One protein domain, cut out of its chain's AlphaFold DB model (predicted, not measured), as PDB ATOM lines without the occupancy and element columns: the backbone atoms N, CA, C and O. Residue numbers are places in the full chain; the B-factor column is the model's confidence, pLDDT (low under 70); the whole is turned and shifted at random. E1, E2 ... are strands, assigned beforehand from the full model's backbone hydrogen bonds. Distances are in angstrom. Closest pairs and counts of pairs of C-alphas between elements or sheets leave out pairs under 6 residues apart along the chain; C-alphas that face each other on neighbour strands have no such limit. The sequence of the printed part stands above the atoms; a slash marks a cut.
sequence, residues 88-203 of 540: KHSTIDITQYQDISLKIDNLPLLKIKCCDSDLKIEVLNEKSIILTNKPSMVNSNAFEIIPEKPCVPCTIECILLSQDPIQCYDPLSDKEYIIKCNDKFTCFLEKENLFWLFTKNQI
ATOM      1  N   LYS A  88     226.466 211.949 208.856       86.06
ATOM      2  CA  LYS A  88     225.343 212.769 209.333       86.06
ATOM      3  C   LYS A  88     225.753 214.202 209.654       86.06
ATOM      4  O   LYS A  88     226.839 214.406 210.196       86.06
ATOM      5  N   HIS A  89     224.850 215.148 209.394       82.94
ATOM      6  CA  HIS A  89     225.060 216.579 209.640       82.94
ATOM      7  C   HIS A  89     226.306 217.123 208.913       82.94
ATOM      8  O   HIS A  89     226.974 218.038 209.390       82.94
ATOM      9  N   SER A  90     226.661 216.527 207.765       89.94
ATOM     10  CA  SER A  90     227.727 217.073 206.926       89.94
ATOM     11  C   SER A  90     227.279 218.398 206.329       89.94
ATOM     12  O   SER A  90     226.198 218.498 205.751       89.94
ATOM     13  N   THR A  91     228.145 219.396 206.441       91.50
ATOM     14  CA  THR A  91     227.916 220.733 205.902       91.50
ATOM     15  C   THR A  91     228.618 220.906 204.563       91.50
ATOM     16  O   THR A  91     229.785 220.522 204.440       91.50
ATOM     17  N   ILE A  92     227.958 221.551 203.605       90.81
ATOM     18  CA  ILE A  92     228.580 222.043 202.367       90.81
ATOM     19  C   ILE A  92     228.348 223.551 202.243       90.81
ATOM     20  O   ILE A  92     227.386 224.084 202.788       90.81
ATOM     21  N   ASP A  93     229.254 224.241 201.560       90.06
ATOM     22  CA  ASP A  93     229.078 225.634 201.149       90.06
ATOM     23  C   ASP A  93     228.484 225.636 199.739       90.06
ATOM     24  O   ASP A  93     229.067 225.051 198.824       90.06
ATOM     25  N   ILE A  94     227.300 226.231 199.581       89.00
ATOM     26  CA  ILE A  94     226.560 226.195 198.316       89.00
ATOM     27  C   ILE A  94     227.118 227.180 197.272       89.00
ATOM     28  O   ILE A  94     226.891 226.974 196.084       89.00
ATOM     29  N   THR A  95     227.921 228.178 197.670       86.81
ATOM     30  CA  THR A  95     228.561 229.124 196.723       86.81
ATOM     31  C   THR A  95     229.627 228.483 195.835       86.81
ATOM     32  O   THR A  95     229.981 229.017 194.787       86.81
ATOM     33  N   GLN A  96     230.126 227.311 196.232       87.44
ATOM     34  CA  GLN A  96     231.158 226.563 195.510       87.44
ATOM     35  C   GLN A  96     230.640 225.936 194.205       87.44
ATOM     36  O   GLN A  96     231.431 225.419 193.418       87.44
ATOM     37  N   TYR A  97     229.323 225.958 193.999       88.31
ATOM     38  CA  TYR A  97     228.595 225.334 192.902       88.31
ATOM     39  C   TYR A  97     227.929 226.404 192.028       88.31
ATOM     40  O   TYR A  97     227.556 227.473 192.509       88.31
ATOM     41  N   GLN A  98     227.755 226.120 190.739       85.50
ATOM     42  CA  GLN A  98     227.287 227.101 189.755       85.50
ATOM     43  C   GLN A  98     225.827 226.853 189.374       85.50
ATOM     44  O   GLN A  98     225.407 225.707 189.252       85.50
ATOM     45  N   ASP A  99     225.050 227.919 189.172       84.25
ATOM     46  CA  ASP A  99     223.697 227.866 188.589       84.25
ATOM     47  C   ASP A  99     222.666 226.935 189.276       84.25
ATOM     48  O   ASP A  99     221.637 226.623 188.672       84.25
ATOM     49  N   ILE A 100     222.893 226.523 190.535       88.56
ATOM     50  CA  ILE A 100     222.009 225.588 191.253       88.56
ATOM     51  C   ILE A 100     220.550 226.067 191.233       88.56
ATOM     52  O   ILE A 100     220.222 227.166 191.689       88.56
ATOM     53  N   SER A 101     219.673 225.155 190.810       90.88
ATOM     54  CA  SER A 101     218.229 225.260 191.006       90.88
ATOM     55  C   SER A 101     217.839 224.768 192.407       90.88
ATOM     56  O   SER A 101     218.230 223.680 192.838       90.88
ATOM     57  N   LEU A 102     217.043 225.560 193.119       93.00
ATOM     58  CA  LEU A 102     216.524 225.299 194.463       93.00
ATOM     59  C   LEU A 102     215.006 225.106 194.428       93.00
ATOM     60  O   LEU A 102     214.319 225.720 193.615       93.00
ATOM     61  N   LYS A 103     214.456 224.322 195.358       92.81
ATOM     62  CA  LYS A 103     213.008 224.255 195.605       92.81
ATOM     63  C   LYS A 103     212.686 224.370 197.090       92.81
ATOM     64  O   LYS A 103     213.326 223.724 197.918       92.81
ATOM     65  N   ILE A 104     211.648 225.146 197.393       91.81
ATOM     66  CA  ILE A 104     211.096 225.360 198.734       91.81
ATOM     67  C   ILE A 104     209.605 225.012 198.660       91.81
ATOM     68  O   ILE A 104     208.860 225.673 197.939       91.81
ATOM     69  N   ASP A 105     209.177 223.959 199.356       86.06
ATOM     70  CA  ASP A 105     207.792 223.465 199.396       86.06
ATOM     71  C   ASP A 105     207.074 223.462 198.024       86.06
ATOM     72  O   ASP A 105     207.395 222.660 197.143       86.06
ATOM     73  N   ASN A 106     206.104 224.366 197.840       84.19
ATOM     74  CA  ASN A 106     205.266 224.505 196.644       84.19
ATOM     75  C   ASN A 106     205.641 225.715 195.763       84.19
ATOM     76  O   ASN A 106     204.876 226.075 194.869       84.19
ATOM     77  N   LEU A 107     206.781 226.366 196.011       88.00
ATOM     78  CA  LEU A 107     207.297 227.426 195.140       88.00
ATOM     79  C   LEU A 107     207.838 226.850 193.812       88.00
ATOM     80  O   LEU A 107     208.161 225.655 193.743       88.00
ATOM     81  N   PRO A 108     207.944 227.679 192.749       88.88
ATOM     82  CA  PRO A 108     208.687 227.322 191.539       88.88
ATOM     83  C   PRO A 108     210.157 226.993 191.851       88.88
ATOM     84  O   PRO A 108     210.650 227.247 192.951       88.88
ATOM     85  N   LEU A 109     210.864 226.427 190.870       92.06
ATOM     86  CA  LEU A 109     212.318 226.281 190.948       92.06
ATOM     87  C   LEU A 109     212.960 227.673 190.943       92.06
ATOM     88  O   LEU A 109     212.667 228.483 190.069       92.06
ATOM     89  N   LEU A 110     213.817 227.945 191.922       93.31
ATOM     90  CA  LEU A 110     214.475 229.234 192.128       93.31
ATOM     91  C   LEU A 110     215.966 229.120 191.808       93.31
ATOM     92  O   LEU A 110     216.566 228.081 192.074       93.31
ATOM     93  N   LYS A 111     216.593 230.192 191.326       90.94
ATOM     94  CA  LYS A 111     218.055 230.303 191.228       90.94
ATOM     95  C   LYS A 111     218.619 231.234 192.295       90.94
ATOM     96  O   LYS A 111     217.962 232.181 192.723       90.94
ATOM     97  N   ILE A 112     219.843 230.953 192.729       88.69
ATOM     98  CA  ILE A 112     220.597 231.777 193.683       88.69
ATOM     99  C   ILE A 112     221.012 233.088 192.993       88.69
ATOM    100  O   ILE A 112     221.560 233.058 191.891       88.69
ATOM    101  N   LYS A 113     220.773 234.244 193.629       84.69
ATOM    102  CA  LYS A 113     221.412 235.508 193.222       84.69
ATOM    103  C   LYS A 113     222.874 235.497 193.673       84.69
ATOM    104  O   LYS A 113     223.169 235.004 194.757       84.69
ATOM    105  N   CYS A 114     223.766 236.066 192.858       68.50
ATOM    106  CA  CYS A 114     225.203 236.127 193.146       68.50
ATOM    107  C   CYS A 114     225.470 236.629 194.579       68.50
ATOM    108  O   CYS A 114     224.884 237.630 194.998       68.50
ATOM    109  N   CYS A 115     226.309 235.911 195.328       68.06
ATOM    110  CA  CYS A 115     226.483 236.101 196.765       68.06
ATOM    111  C   CYS A 115     227.960 235.947 197.149       68.06
ATOM    112  O   CYS A 115     228.577 234.932 196.830       68.06
ATOM    113  N   ASP A 116     228.509 236.949 197.836       67.38
ATOM    114  CA  ASP A 116     229.942 237.056 198.151       67.38
ATOM    115  C   ASP A 116     230.347 236.391 199.490       67.38
ATOM    116  O   ASP A 116     231.483 236.557 199.937       67.38
ATOM    117  N   SER A 117     229.439 235.672 200.168       76.50
ATOM    118  CA  SER A 117     229.667 235.076 201.498       76.50
ATOM    119  C   SER A 117     229.452 233.556 201.541       76.50
ATOM    120  O   SER A 117     228.578 233.026 200.865       76.50
ATOM    121  N   ASP A 118     230.230 232.845 202.371       82.12
ATOM    122  CA  ASP A 118     230.132 231.390 202.589       82.12
ATOM    123  C   ASP A 118     228.710 230.944 203.025       82.12
ATOM    124  O   ASP A 118     228.376 230.923 204.219       82.12
ATOM    125  N   LEU A 119     227.881 230.489 202.086       88.06
ATOM    126  CA  LEU A 119     226.516 230.028 202.354       88.06
ATOM    127  C   LEU A 119     226.509 228.549 202.773       88.06
ATOM    128  O   LEU A 119     226.270 227.632 201.986       88.06
ATOM    129  N   LYS A 120     226.788 228.307 204.056       91.38
ATOM    130  CA  LYS A 120     226.867 226.953 204.628       91.38
ATOM    131  C   LYS A 120     225.487 226.357 204.905       91.38
ATOM    132  O   LYS A 120     224.669 226.951 205.608       91.38
ATOM    133  N   ILE A 121     225.268 225.148 204.394       92.62
ATOM    134  CA  ILE A 121     224.033 224.368 204.523       92.62
ATOM    135  C   ILE A 121     224.322 222.998 205.155       92.62
ATOM    136  O   ILE A 121     225.376 222.408 204.912       92.62
ATOM    137  N   GLU A 122     223.401 222.482 205.969       95.06
ATOM    138  CA  GLU A 122     223.441 221.120 206.518       95.06
ATOM    139  C   GLU A 122     222.717 220.151 205.581       95.06
ATOM    140  O   GLU A 122     221.588 220.425 205.182       95.06
ATOM    141  N   VAL A 123     223.324 219.003 205.268       94.31
ATOM    142  CA  VAL A 123     222.688 217.936 204.479       94.31
ATOM    143  C   VAL A 123     221.859 217.004 205.368       94.31
ATOM    144  O   VAL A 123     222.386 216.394 206.300       94.31
ATOM    145  N   LEU A 124     220.578 216.840 205.020       93.56
ATOM    146  CA  LEU A 124     219.607 215.988 205.719       93.56
ATOM    147  C   LEU A 124     219.488 214.569 205.145       93.56
ATOM    148  O   LEU A 124     219.097 213.653 205.869       93.56
ATOM    149  N   ASN A 125     219.790 214.379 203.858       91.31
ATOM    150  CA  ASN A 125     219.618 213.106 203.153       91.31
ATOM    151  C   ASN A 125     220.958 212.390 202.890       91.31
ATOM    152  O   ASN A 125     221.189 211.847 201.810       91.31
ATOM    153  N   GLU A 126     221.846 212.342 203.897       89.62
ATOM    154  CA  GLU A 126     223.265 211.981 203.728       89.62
ATOM    155  C   GLU A 126     223.502 210.617 203.061       89.62
ATOM    156  O   GLU A 126     224.510 210.414 202.391       89.62
ATOM    157  N   LYS A 127     222.560 209.680 203.220       85.31
ATOM    158  CA  LYS A 127     222.627 208.306 202.691       85.31
ATOM    159  C   LYS A 127     222.261 208.187 201.212       85.31
ATOM    160  O   LYS A 127     222.597 207.176 200.597       85.31
ATOM    161  N   SER A 128     221.540 209.170 200.674       85.31
ATOM    162  CA  SER A 128     221.158 209.230 199.260       85.31
ATOM    163  C   SER A 128     222.318 209.733 198.397       85.31
ATOM    164  O   SER A 128     222.428 209.356 197.234       85.31
ATOM    165  N   ILE A 129     223.220 210.531 198.980       89.06
ATOM    166  CA  ILE A 129     224.407 211.057 198.305       89.06
ATOM    167  C   ILE A 129     225.485 209.973 198.244       89.06
ATOM    168  O   ILE A 129     226.060 209.573 199.260       89.06
ATOM    169  N   ILE A 130     225.775 209.504 197.031       90.06
ATOM    170  CA  ILE A 130     226.810 208.505 196.766       90.06
ATOM    171  C   ILE A 130     228.053 209.220 196.257       90.06
ATOM    172  O   ILE A 130     228.017 209.885 195.228       90.06
ATOM    173  N   LEU A 131     229.164 209.036 196.955       92.44
ATOM    174  CA  LEU A 131     230.482 209.520 196.569       92.44
ATOM    175  C   LEU A 131     231.341 208.346 196.098       92.44
ATOM    176  O   LEU A 131     231.215 207.228 196.608       92.44
ATOM    177  N   THR A 132     232.246 208.610 195.160       91.50
ATOM    178  CA  THR A 132     233.327 207.687 194.792       91.50
ATOM    179  C   THR A 132     234.691 208.239 195.211       91.50
ATOM    180  O   THR A 132     234.870 209.438 195.406       91.50
ATOM    181  N   ASN A 133     235.691 207.370 195.357       90.44
ATOM    182  CA  ASN A 133     237.056 207.755 195.739       90.44
ATOM    183  C   ASN A 133     237.848 208.445 194.615       90.44
ATOM    184  O   ASN A 133     238.968 208.900 194.868       90.44
ATOM    185  N   LYS A 134     237.283 208.517 193.404       86.94
ATOM    186  CA  LYS A 134     237.835 209.255 192.265       86.94
ATOM    187  C   LYS A 134     237.717 210.774 192.469       86.94
ATOM    188  O   LYS A 134     236.717 211.232 193.027       86.94
ATOM    189  N   PRO A 135     238.692 211.564 191.982       88.56
ATOM    190  CA  PRO A 135     238.520 213.004 191.835       88.56
ATOM    191  C   PRO A 135     237.394 213.327 190.850       88.56
ATOM    192  O   PRO A 135     237.288 212.671 189.815       88.56
ATOM    193  N   SER A 136     236.615 214.370 191.133       89.44
ATOM    194  CA  SER A 136     235.698 214.940 190.145       89.44
ATOM    195  C   SER A 136     236.468 215.536 188.965       89.44
ATOM    196  O   SER A 136     237.507 216.181 189.140       89.44
ATOM    197  N   MET A 137     235.913 215.365 187.762       85.38
ATOM    198  CA  MET A 137     236.402 216.003 186.535       85.38
ATOM    199  C   MET A 137     236.304 217.535 186.589       85.38
ATOM    200  O   MET A 137     237.085 218.213 185.927       85.38
ATOM    201  N   VAL A 138     235.371 218.078 187.381       85.69
ATOM    202  CA  VAL A 138     235.152 219.527 187.528       85.69
ATOM    203  C   VAL A 138     236.079 220.118 188.593       85.69
ATOM    204  O   VAL A 138     236.637 221.196 188.407       85.69
ATOM    205  N   ASN A 139     236.300 219.400 189.699       86.69
ATOM    206  CA  ASN A 139     237.148 219.867 190.795       86.69
ATOM    207  C   ASN A 139     238.060 218.751 191.331       86.69
ATOM    208  O   ASN A 139     237.626 217.837 192.029       86.69
ATOM    209  N   SER A 140     239.366 218.876 191.072       87.88
ATOM    210  CA  SER A 140     240.381 217.885 191.478       87.88
ATOM    211  C   SER A 140     240.622 217.762 192.996       87.88
ATOM    212  O   SER A 140     241.365 216.875 193.425       87.88
ATOM    213  N   ASN A 141     240.011 218.631 193.813       91.94
ATOM    214  CA  ASN A 141     239.956 218.528 195.276       91.94
ATOM    215  C   ASN A 141     238.537 218.191 195.788       91.94
ATOM    216  O   ASN A 141     238.219 218.399 196.959       91.94
ATOM    217  N   ALA A 142     237.686 217.637 194.930       93.75
ATOM    218  CA  ALA A 142     236.390 217.081 195.288       93.75
ATOM    219  C   ALA A 142     236.296 215.607 194.875       93.75
ATOM    220  O   ALA A 142     236.895 215.191 193.883       93.75
ATOM    221  N   PHE A 143     235.523 214.826 195.621       94.19
ATOM    222  CA  PHE A 143     235.063 213.513 195.174       94.19
ATOM    223  C   PHE A 143     233.970 213.674 194.116       94.19
ATOM    224  O   PHE A 143     233.210 214.638 194.153       94.19
ATOM    225  N   GLU A 144     233.876 212.740 193.179       92.56
ATOM    226  CA  GLU A 144     232.766 212.664 192.220       92.56
ATOM    227  C   GLU A 144     231.482 212.156 192.916       92.56
ATOM    228  O   GLU A 144     231.530 211.186 193.682       92.56
ATOM    229  N   ILE A 145     230.345 212.822 192.666       92.50
ATOM    230  CA  ILE A 145     229.012 212.367 193.097       92.50
ATOM    231  C   ILE A 145     228.444 211.445 192.013       92.50
ATOM    232  O   ILE A 145     228.387 211.810 190.842       92.50
ATOM    233  N   ILE A 146     227.983 210.262 192.412       86.94
ATOM    234  CA  ILE A 146     227.354 209.281 191.526       86.94
ATOM    235  C   ILE A 146     225.823 209.409 191.649       86.94
ATOM    236  O   ILE A 146     225.289 209.127 192.726       86.94
ATOM    237  N   PRO A 147     225.093 209.825 190.595       79.69
ATOM    238  CA  PRO A 147     223.633 209.918 190.629       79.69
ATOM    239  C   PRO A 147     222.972 208.526 190.643       79.69
ATOM    240  O   PRO A 147     223.533 207.555 190.141       79.69
ATOM    241  N   GLU A 148     221.754 208.426 191.195       66.50
ATOM    242  CA  GLU A 148     220.994 207.159 191.290       66.50
ATOM    243  C   GLU A 148     220.600 206.592 189.911       66.50
ATOM    244  O   GLU A 148     220.526 205.374 189.737       66.50
ATOM    245  N   LYS A 149     220.389 207.461 188.914       66.25
ATOM    246  CA  LYS A 149     220.140 207.089 187.515       66.25
ATOM    247  C   LYS A 149     220.800 208.094 186.564       66.25
ATOM    248  O   LYS A 149     220.906 209.270 186.922       66.25
ATOM    249  N   PRO A 150     221.187 207.684 185.341       60.91
ATOM    250  CA  PRO A 150     221.495 208.622 184.266       60.91
ATOM    251  C   PRO A 150     220.345 209.622 184.067       60.91
ATOM    252  O   PRO A 150     219.178 209.258 184.197       60.91
ATOM    253  N   CYS A 151     220.682 210.874 183.758       66.12
ATOM    254  CA  CYS A 151     219.737 211.966 183.473       66.12
ATOM    255  C   CYS A 151     218.752 212.352 184.602       66.12
ATOM    256  O   CYS A 151     217.919 213.228 184.385       66.12
ATOM    257  N   VAL A 152     218.856 211.780 185.808       71.56
ATOM    258  CA  VAL A 152     218.115 212.248 186.993       71.56
ATOM    259  C   VAL A 152     219.014 213.194 187.804       71.56
ATOM    260  O   VAL A 152     220.110 212.778 188.187       71.56
ATOM    261  N   PRO A 153     218.597 214.449 188.083       74.50
ATOM    262  CA  PRO A 153     219.400 215.388 188.867       74.50
ATOM    263  C   PRO A 153     219.580 214.884 190.303       74.50
ATOM    264  O   PRO A 153     218.647 214.353 190.909       74.50
ATOM    265  N   CYS A 154     220.776 215.057 190.867       87.31
ATOM    266  CA  CYS A 154     221.051 214.616 192.233       87.31
ATOM    267  C   CYS A 154     220.472 215.628 193.232       87.31
ATOM    268  O   CYS A 154     220.787 216.816 193.166       87.31
ATOM    269  N   THR A 155     219.613 215.175 194.149       91.38
ATOM    270  CA  THR A 155     218.923 216.047 195.107       91.38
ATOM    271  C   THR A 155     219.594 216.055 196.477       91.38
ATOM    272  O   THR A 155     219.767 215.015 197.116       91.38
ATOM    273  N   ILE A 156     219.905 217.251 196.974       93.19
ATOM    274  CA  ILE A 156     220.364 217.468 198.349       93.19
ATOM    275  C   ILE A 156     219.244 218.153 199.132       93.19
ATOM    276  O   ILE A 156     218.941 219.321 198.901       93.19
ATOM    277  N   GLU A 157     218.635 217.425 200.063       94.25
ATOM    278  CA  GLU A 157     217.731 217.993 201.070       94.25
ATOM    279  C   GLU A 157     218.572 218.664 202.155       94.25
ATOM    280  O   GLU A 157     219.497 218.044 202.690       94.25
ATOM    281  N   CYS A 158     218.275 219.920 202.489       94.12
ATOM    282  CA  CYS A 158     219.160 220.710 203.337       94.12
ATOM    283  C   CYS A 158     218.465 221.773 204.200       94.12
ATOM    284  O   CYS A 158     217.281 222.074 204.034       94.12
ATOM    285  N   ILE A 159     219.236 222.308 205.150       94.75
ATOM    286  CA  ILE A 159     218.885 223.429 206.032       94.75
ATOM    287  C   ILE A 159     219.956 224.515 205.913       94.75
ATOM    288  O   ILE A 159     221.144 224.195 205.944       94.75
ATOM    289  N   LEU A 160     219.572 225.794 205.840       93.56
ATOM    290  CA  LEU A 160     220.545 226.894 205.897       93.56
ATOM    291  C   LEU A 160     221.108 227.065 207.317       93.56
ATOM    292  O   LEU A 160     220.352 227.329 208.251       93.56
ATOM    293  N   LEU A 161     222.434 226.960 207.468       91.44
ATOM    294  CA  LEU A 161     223.142 227.214 208.731       91.44
ATOM    295  C   LEU A 161     223.750 228.621 208.815       91.44
ATOM    296  O   LEU A 161     224.103 229.060 209.911       91.44
ATOM    297  N   SER A 162     223.921 229.315 207.684       84.69
ATOM    298  CA  SER A 162     224.405 230.699 207.699       84.69
ATOM    299  C   SER A 162     223.371 231.642 208.318       84.69
ATOM    300  O   SER A 162     222.166 231.458 208.148       84.69
ATOM    301  N   GLN A 163     223.850 232.676 209.014       84.25
ATOM    302  CA  GLN A 163     223.002 233.798 209.433       84.25
ATOM    303  C   GLN A 163     222.664 234.713 208.250       84.25
ATOM    304  O   GLN A 163     221.583 235.305 208.236       84.25
ATOM    305  N   ASP A 164     223.551 234.783 207.254       86.62
ATOM    306  CA  ASP A 164     223.304 235.495 206.004       86.62
ATOM    307  C   ASP A 164     222.289 234.707 205.157       86.62
ATOM    308  O   ASP A 164     222.505 233.519 204.888       86.62
ATOM    309  N   PRO A 165     221.167 235.324 204.745       88.56
ATOM    310  CA  PRO A 165     220.120 234.627 204.016       88.56
ATOM    311  C   PRO A 165     220.458 234.477 202.525       88.56
ATOM    312  O   PRO A 165     220.988 235.399 201.903       88.56
ATOM    313  N   ILE A 166     220.065 233.354 201.915       89.25
ATOM    314  CA  ILE A 166     220.203 233.168 200.463       89.25
ATOM    315  C   ILE A 166     219.146 234.025 199.760       89.25
ATOM    316  O   ILE A 166     217.946 233.758 199.867       89.25
ATOM    317  N   GLN A 167     219.589 235.029 199.004       91.12
ATOM    318  CA  GLN A 167     218.738 235.711 198.032       91.12
ATOM    319  C   GLN A 167     218.575 234.824 196.796       91.12
ATOM    320  O   GLN A 167     219.552 234.307 196.251       91.12
ATOM    321  N   CYS A 168     217.342 234.642 196.342       92.12
ATOM    322  CA  CYS A 168     217.029 233.816 195.182       92.12
ATOM    323  C   CYS A 168     215.872 234.412 194.371       92.12
ATOM    324  O   CYS A 168     215.172 235.312 194.832       92.12
ATOM    325  N   TYR A 169     215.698 233.949 193.136       92.19
ATOM    326  CA  TYR A 169     214.683 234.452 192.213       92.19
ATOM    327  C   TYR A 169     214.083 233.322 191.375       92.19
ATOM    328  O   TYR A 169     214.745 232.322 191.103       92.19
ATOM    329  N   ASP A 170     212.822 233.474 190.980       93.62
ATOM    330  CA  ASP A 170     212.168 232.609 189.995       93.62
ATOM    331  C   ASP A 170     212.592 233.036 188.574       93.62
ATOM    332  O   ASP A 170     212.246 234.144 188.162       93.62
ATOM    333  N   PRO A 171     213.305 232.193 187.799       90.31
ATOM    334  CA  PRO A 171     213.808 232.548 186.472       90.31
ATOM    335  C   PRO A 171     212.712 232.655 185.393       90.31
ATOM    336  O   PRO A 171     213.030 232.967 184.248       90.31
ATOM    337  N   LEU A 172     211.441 232.381 185.719       91.69
ATOM    338  CA  LEU A 172     210.295 232.574 184.822       91.69
ATOM    339  C   LEU A 172     209.507 233.864 185.102       91.69
ATOM    340  O   LEU A 172     208.693 234.261 184.268       91.69
ATOM    341  N   SER A 173     209.702 234.501 186.262       91.44
ATOM    342  CA  SER A 173     208.945 235.700 186.663       91.44
ATOM    343  C   SER A 173     209.787 236.829 187.271       91.44
ATOM    344  O   SER A 173     209.223 237.849 187.667       91.44
ATOM    345  N   ASP A 174     211.105 236.635 187.392       89.06
ATOM    346  CA  ASP A 174     212.078 237.479 188.112       89.06
ATOM    347  C   ASP A 174     211.689 237.822 189.564       89.06
ATOM    348  O   ASP A 174     212.304 238.663 190.224       89.06
ATOM    349  N   LYS A 175     210.677 237.139 190.111       92.06
ATOM    350  CA  LYS A 175     210.180 237.387 191.459       92.06
ATOM    351  C   LYS A 175     211.183 236.890 192.494       92.06
ATOM    352  O   LYS A 175     211.596 235.731 192.475       92.06
ATOM    353  N   GLU A 176     211.512 237.768 193.433       92.38
ATOM    354  CA  GLU A 176     212.517 237.517 194.462       92.38
ATOM    355  C   GLU A 176     211.965 236.767 195.682       92.38
ATOM    356  O   GLU A 176     210.820 236.956 196.107       92.38
ATOM    357  N   TYR A 177     212.824 235.935 196.265       92.31
ATOM    358  CA  TYR A 177     212.586 235.109 197.444       92.31
ATOM    359  C   TYR A 177     213.840 235.101 198.335       92.31
ATOM    360  O   TYR A 177     214.950 235.415 197.896       92.31
ATOM    361  N   ILE A 178     213.667 234.764 199.615       91.50
ATOM    362  CA  ILE A 178     214.735 234.808 200.622       91.50
ATOM    363  C   ILE A 178     214.657 233.549 201.489       91.50
ATOM    364  O   ILE A 178     213.636 233.333 202.140       91.50
ATOM    365  N   ILE A 179     215.739 232.768 201.529       90.38
ATOM    366  CA  ILE A 179     215.910 231.610 202.422       90.38
ATOM    367  C   ILE A 179     216.663 232.070 203.669       90.38
ATOM    368  O   ILE A 179     217.736 232.661 203.556       90.38
ATOM    369  N   LYS A 180     216.117 231.817 204.857       91.69
ATOM    370  CA  LYS A 180     216.659 232.259 206.150       91.69
ATOM    371  C   LYS A 180     217.307 231.105 206.911       91.69
ATOM    372  O   LYS A 180     217.087 229.935 206.616       91.69
ATOM    373  N   CYS A 181     218.109 231.439 207.922       92.81
ATOM    374  CA  CYS A 181     218.707 230.455 208.823       92.81
ATOM    375  C   CYS A 181     217.629 229.520 209.408       92.81
ATOM    376  O   CYS A 181     216.657 229.990 210.001       92.81
ATOM    377  N   ASN A 182     217.866 228.210 209.327       92.62
ATOM    378  CA  ASN A 182     216.962 227.102 209.670       92.62
ATOM    379  C   ASN A 182     215.823 226.788 208.674       92.62
ATOM    380  O   ASN A 182     215.117 225.800 208.891       92.62
ATOM    381  N   ASP A 183     215.658 227.536 207.576       93.25
ATOM    382  CA  ASP A 183     214.702 227.163 206.524       93.25
ATOM    383  C   ASP A 183     215.163 225.887 205.794       93.25
ATOM    384  O   ASP A 183     216.362 225.658 205.592       93.25
ATOM    385  N   LYS A 184     214.195 225.056 205.388       94.75
ATOM    386  CA  LYS A 184     214.408 223.803 204.647       94.75
ATOM    387  C   LYS A 184     214.188 223.994 203.155       94.75
ATOM    388  O   LYS A 184     213.211 224.614 202.749       94.75
ATOM    389  N   PHE A 185     215.058 223.397 202.350       94.81
ATOM    390  CA  PHE A 185     214.954 223.428 200.893       94.81
ATOM    391  C   PHE A 185     215.705 222.258 200.247       94.81
ATOM    392  O   PHE A 185     216.507 221.575 200.888       94.81
ATOM    393  N   THR A 186     215.438 222.028 198.962       95.19
ATOM    394  CA  THR A 186     216.112 221.004 198.155       95.19
ATOM    395  C   THR A 186     216.946 221.668 197.070       95.19
ATOM    396  O   THR A 186     216.417 222.446 196.277       95.19
ATOM    397  N   CYS A 187     218.232 221.331 197.007       93.25
ATOM    398  CA  CYS A 187     219.121 221.695 195.907       93.25
ATOM    399  C   CYS A 187     219.083 220.611 194.827       93.25
ATOM    400  O   CYS A 187     219.113 219.422 195.151       93.25
ATOM    401  N   PHE A 188     219.076 221.013 193.558       91.69
ATOM    402  CA  PHE A 188     219.176 220.119 192.407       91.69
ATOM    403  C   PHE A 188     220.551 220.297 191.764       91.69
ATOM    404  O   PHE A 188     220.864 221.360 191.231       91.69
ATOM    405  N   LEU A 189     221.385 219.260 191.848       89.75
ATOM    406  CA  LEU A 189     222.715 219.250 191.251       89.75
ATOM    407  C   LEU A 189     222.644 218.674 189.836       89.75
ATOM    408  O   LEU A 189     222.407 217.478 189.634       89.75
ATOM    409  N   GLU A 190     222.865 219.557 188.869       85.94
ATOM    410  CA  GLU A 190     223.140 219.219 187.472       85.94
ATOM    411  C   GLU A 190     224.590 218.729 187.301       85.94
ATOM    412  O   GLU A 190     225.372 218.696 188.255       85.94
ATOM    413  N   LYS A 191     224.947 218.288 186.091       84.06
ATOM    414  CA  LYS A 191     226.149 217.483 185.803       84.06
ATOM    415  C   LYS A 191     227.457 218.152 186.241       84.06
ATOM    416  O   LYS A 191     228.350 217.492 186.767       84.06
ATOM    417  N   GLU A 192     227.538 219.461 186.060       87.00
ATOM    418  CA  GLU A 192     228.663 220.336 186.393       87.00
ATOM    419  C   GLU A 192     228.865 220.442 187.915       87.00
ATOM    420  O   GLU A 192     229.973 220.680 188.390       87.00
ATOM    421  N   ASN A 193     227.812 220.180 188.693       90.25
ATOM    422  CA  ASN A 193     227.790 220.251 190.150       90.25
ATOM    423  C   ASN A 193     227.871 218.874 190.835       90.25
ATOM    424  O   ASN A 193     227.752 218.795 192.057       90.25
ATOM    425  N   LEU A 194     228.097 217.779 190.094       90.94
ATOM    426  CA  LEU A 194     228.229 216.419 190.644       90.94
ATOM    427  C   LEU A 194     229.593 216.183 191.324       90.94
ATOM    428  O   LEU A 194     230.355 215.273 190.981       90.94
ATOM    429  N   PHE A 195     229.918 217.007 192.318       93.44
ATOM    430  CA  PHE A 195     231.140 216.897 193.103       93.44
ATOM    431  C   PHE A 195     230.912 217.204 194.586       93.44
ATOM    432  O   PHE A 195     230.023 217.957 194.951       93.44
ATOM    433  N   TRP A 196     231.741 216.631 195.454       94.12
ATOM    434  CA  TRP A 196     231.699 216.846 196.898       94.12
ATOM    435  C   TRP A 196     233.079 217.254 197.408       94.12
ATOM    436  O   TRP A 196     234.020 216.455 197.386       94.12
ATOM    437  N   LEU A 197     233.222 218.499 197.867       92.25
ATOM    438  CA  LEU A 197     234.508 219.049 198.309       92.25
ATOM    439  C   LEU A 197     235.147 218.231 199.440       92.25
ATOM    440  O   LEU A 197     234.517 217.902 200.447       92.25
ATOM    441  N   PHE A 198     236.439 217.930 199.295       91.44
ATOM    442  CA  PHE A 198     237.185 217.200 200.311       91.44
ATOM    443  C   PHE A 198     237.543 218.097 201.498       91.44
ATOM    444  O   PHE A 198     238.438 218.943 201.419       91.44
ATOM    445  N   THR A 199     236.901 217.841 202.638       87.69
ATOM    446  CA  THR A 199     237.288 218.432 203.921       87.69
ATOM    447  C   THR A 199     238.310 217.542 204.629       87.69
ATOM    448  O   THR A 199     238.077 216.363 204.900       87.69
ATOM    449  N   LYS A 200     239.470 218.111 204.973       83.44
ATOM    450  CA  LYS A 200     240.541 217.388 205.672       83.44
ATOM    451  C   LYS A 200     240.052 216.861 207.028       83.44
ATOM    452  O   LYS A 200     239.502 217.609 207.827       83.44
ATOM    453  N   ASN A 201     240.338 215.588 207.306       81.19
ATOM    454  CA  ASN A 201     239.865 214.829 208.473       81.19
ATOM    455  C   ASN A 201     238.353 214.506 208.493       81.19
ATOM    456  O   ASN A 201     237.897 213.932 209.481       81.19
ATOM    457  N   GLN A 202     237.585 214.813 207.436       88.19
ATOM    458  CA  GLN A 202     236.202 214.342 207.327       88.19
ATOM    459  C   GLN A 202     236.162 212.806 207.294       88.19
ATOM    460  O   GLN A 202     237.031 212.142 206.712       88.19
ATOM    461  N   ILE A 203     235.149 212.253 207.958       92.50
ATOM    462  CA  ILE A 203     234.819 210.830 207.926       92.50
ATOM    463  C   ILE A 203     233.621 210.580 207.008       92.50
ATOM    464  O   ILE A 203     232.779 211.453 206.803       92.50
TER     465      ILE A 203
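AT A GLANCE: This is residues 88 to 203 of the 540 residues of an uncharacterized protein of Enterocytozoon bieneusi (strain H348) (UniProt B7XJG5). One long sheet of eight short strands curls round like part of a barrel that stays open, and a small three-stranded sheet, E5, E6 and E11, sits at one end of the longest axis, with the hairpin E8 and E9 at the opposite end. The 116 printed residues hold eleven named strands, E1 to E11 along the chain, and no named helix; the class is all strand, though only 48 residues are in named strands. The large sheet has the order E1, E4, E7, E10, E2, E3, E8, E9 and the small one E5, E6, E11, both all antiparallel. The whole is compact, with a radius of gyration of the C-alphas of 13.9 A and spans of 40 by 31 by 24 A.

IN THESE COORDINATES: Find C-alpha 91 at (227.916, 220.733, 205.902), where E1 begins and runs to residue 93. Next come E2, residues 101 to 103, E3, residues 110 to 112, and E4, residues 120 to 123. E5, residues 130 to 135, is 13.5 A long, and E6, residues 142 to 146, is 12.5 A. From C-alpha 154 at (221.051, 214.616, 192.233), E7, the longest strand, runs 18.4 A to residue 160. E8 is residues 166 to 169 and E9 residues 176 to 179. E10, residues 184 to 189, is 16.4 A long. E11, residues 195 to 197, ends at C-alpha 197, at (234.508, 219.049, 198.309).

HOW THE PARTS SIT: Start at the edge strand E1 of the strongly twisted large sheet: N 92 and O 121 of E4 are 3.0 A apart, within hydrogen-bond range. E4 and E7 are antiparallel neighbours, with N 122 and O 159 within hydrogen-bond range at 2.8 A. E7 and E10 pair through N 156 and O 187, 2.9 A, and E10 and E2 through N 103 and O 186, 2.9 A. In the hairpin E2 and E3, look at N 102 and O 110, 2.8 A. E3 is staggered: residues 110 to 111 pair with E2 and 111 to 112 with E8, where N 111 and O 169 are 2.8 A apart. The hairpin E8 and E9 has N 168 and O 177 at 3.0 A, and E9 is the other edge. Across the sheet the way turns by 200 degrees, and the closest C-alphas of E7 and E9, Leu 160 and Ile 179, are 7.5 A apart. In the small sheet, the hairpin E5 and E6 has N 146 and O 130 at 2.8 A, and E6 and E11 have N 143 and O 196 at 2.8 A. Between the sheets, the closest C-alphas of E1 and E11, Ile 92 and Leu 197, are 7.8 A apart.

THE WHOLE: The two farthest C-alphas, Ser 173 and Asn 201, are 43.2 A apart. The printed part has no cut and no long link. Mean pLDDT of the printed part is 88.0; look for values under 70 at residues 114 to 116 and 148 to 151.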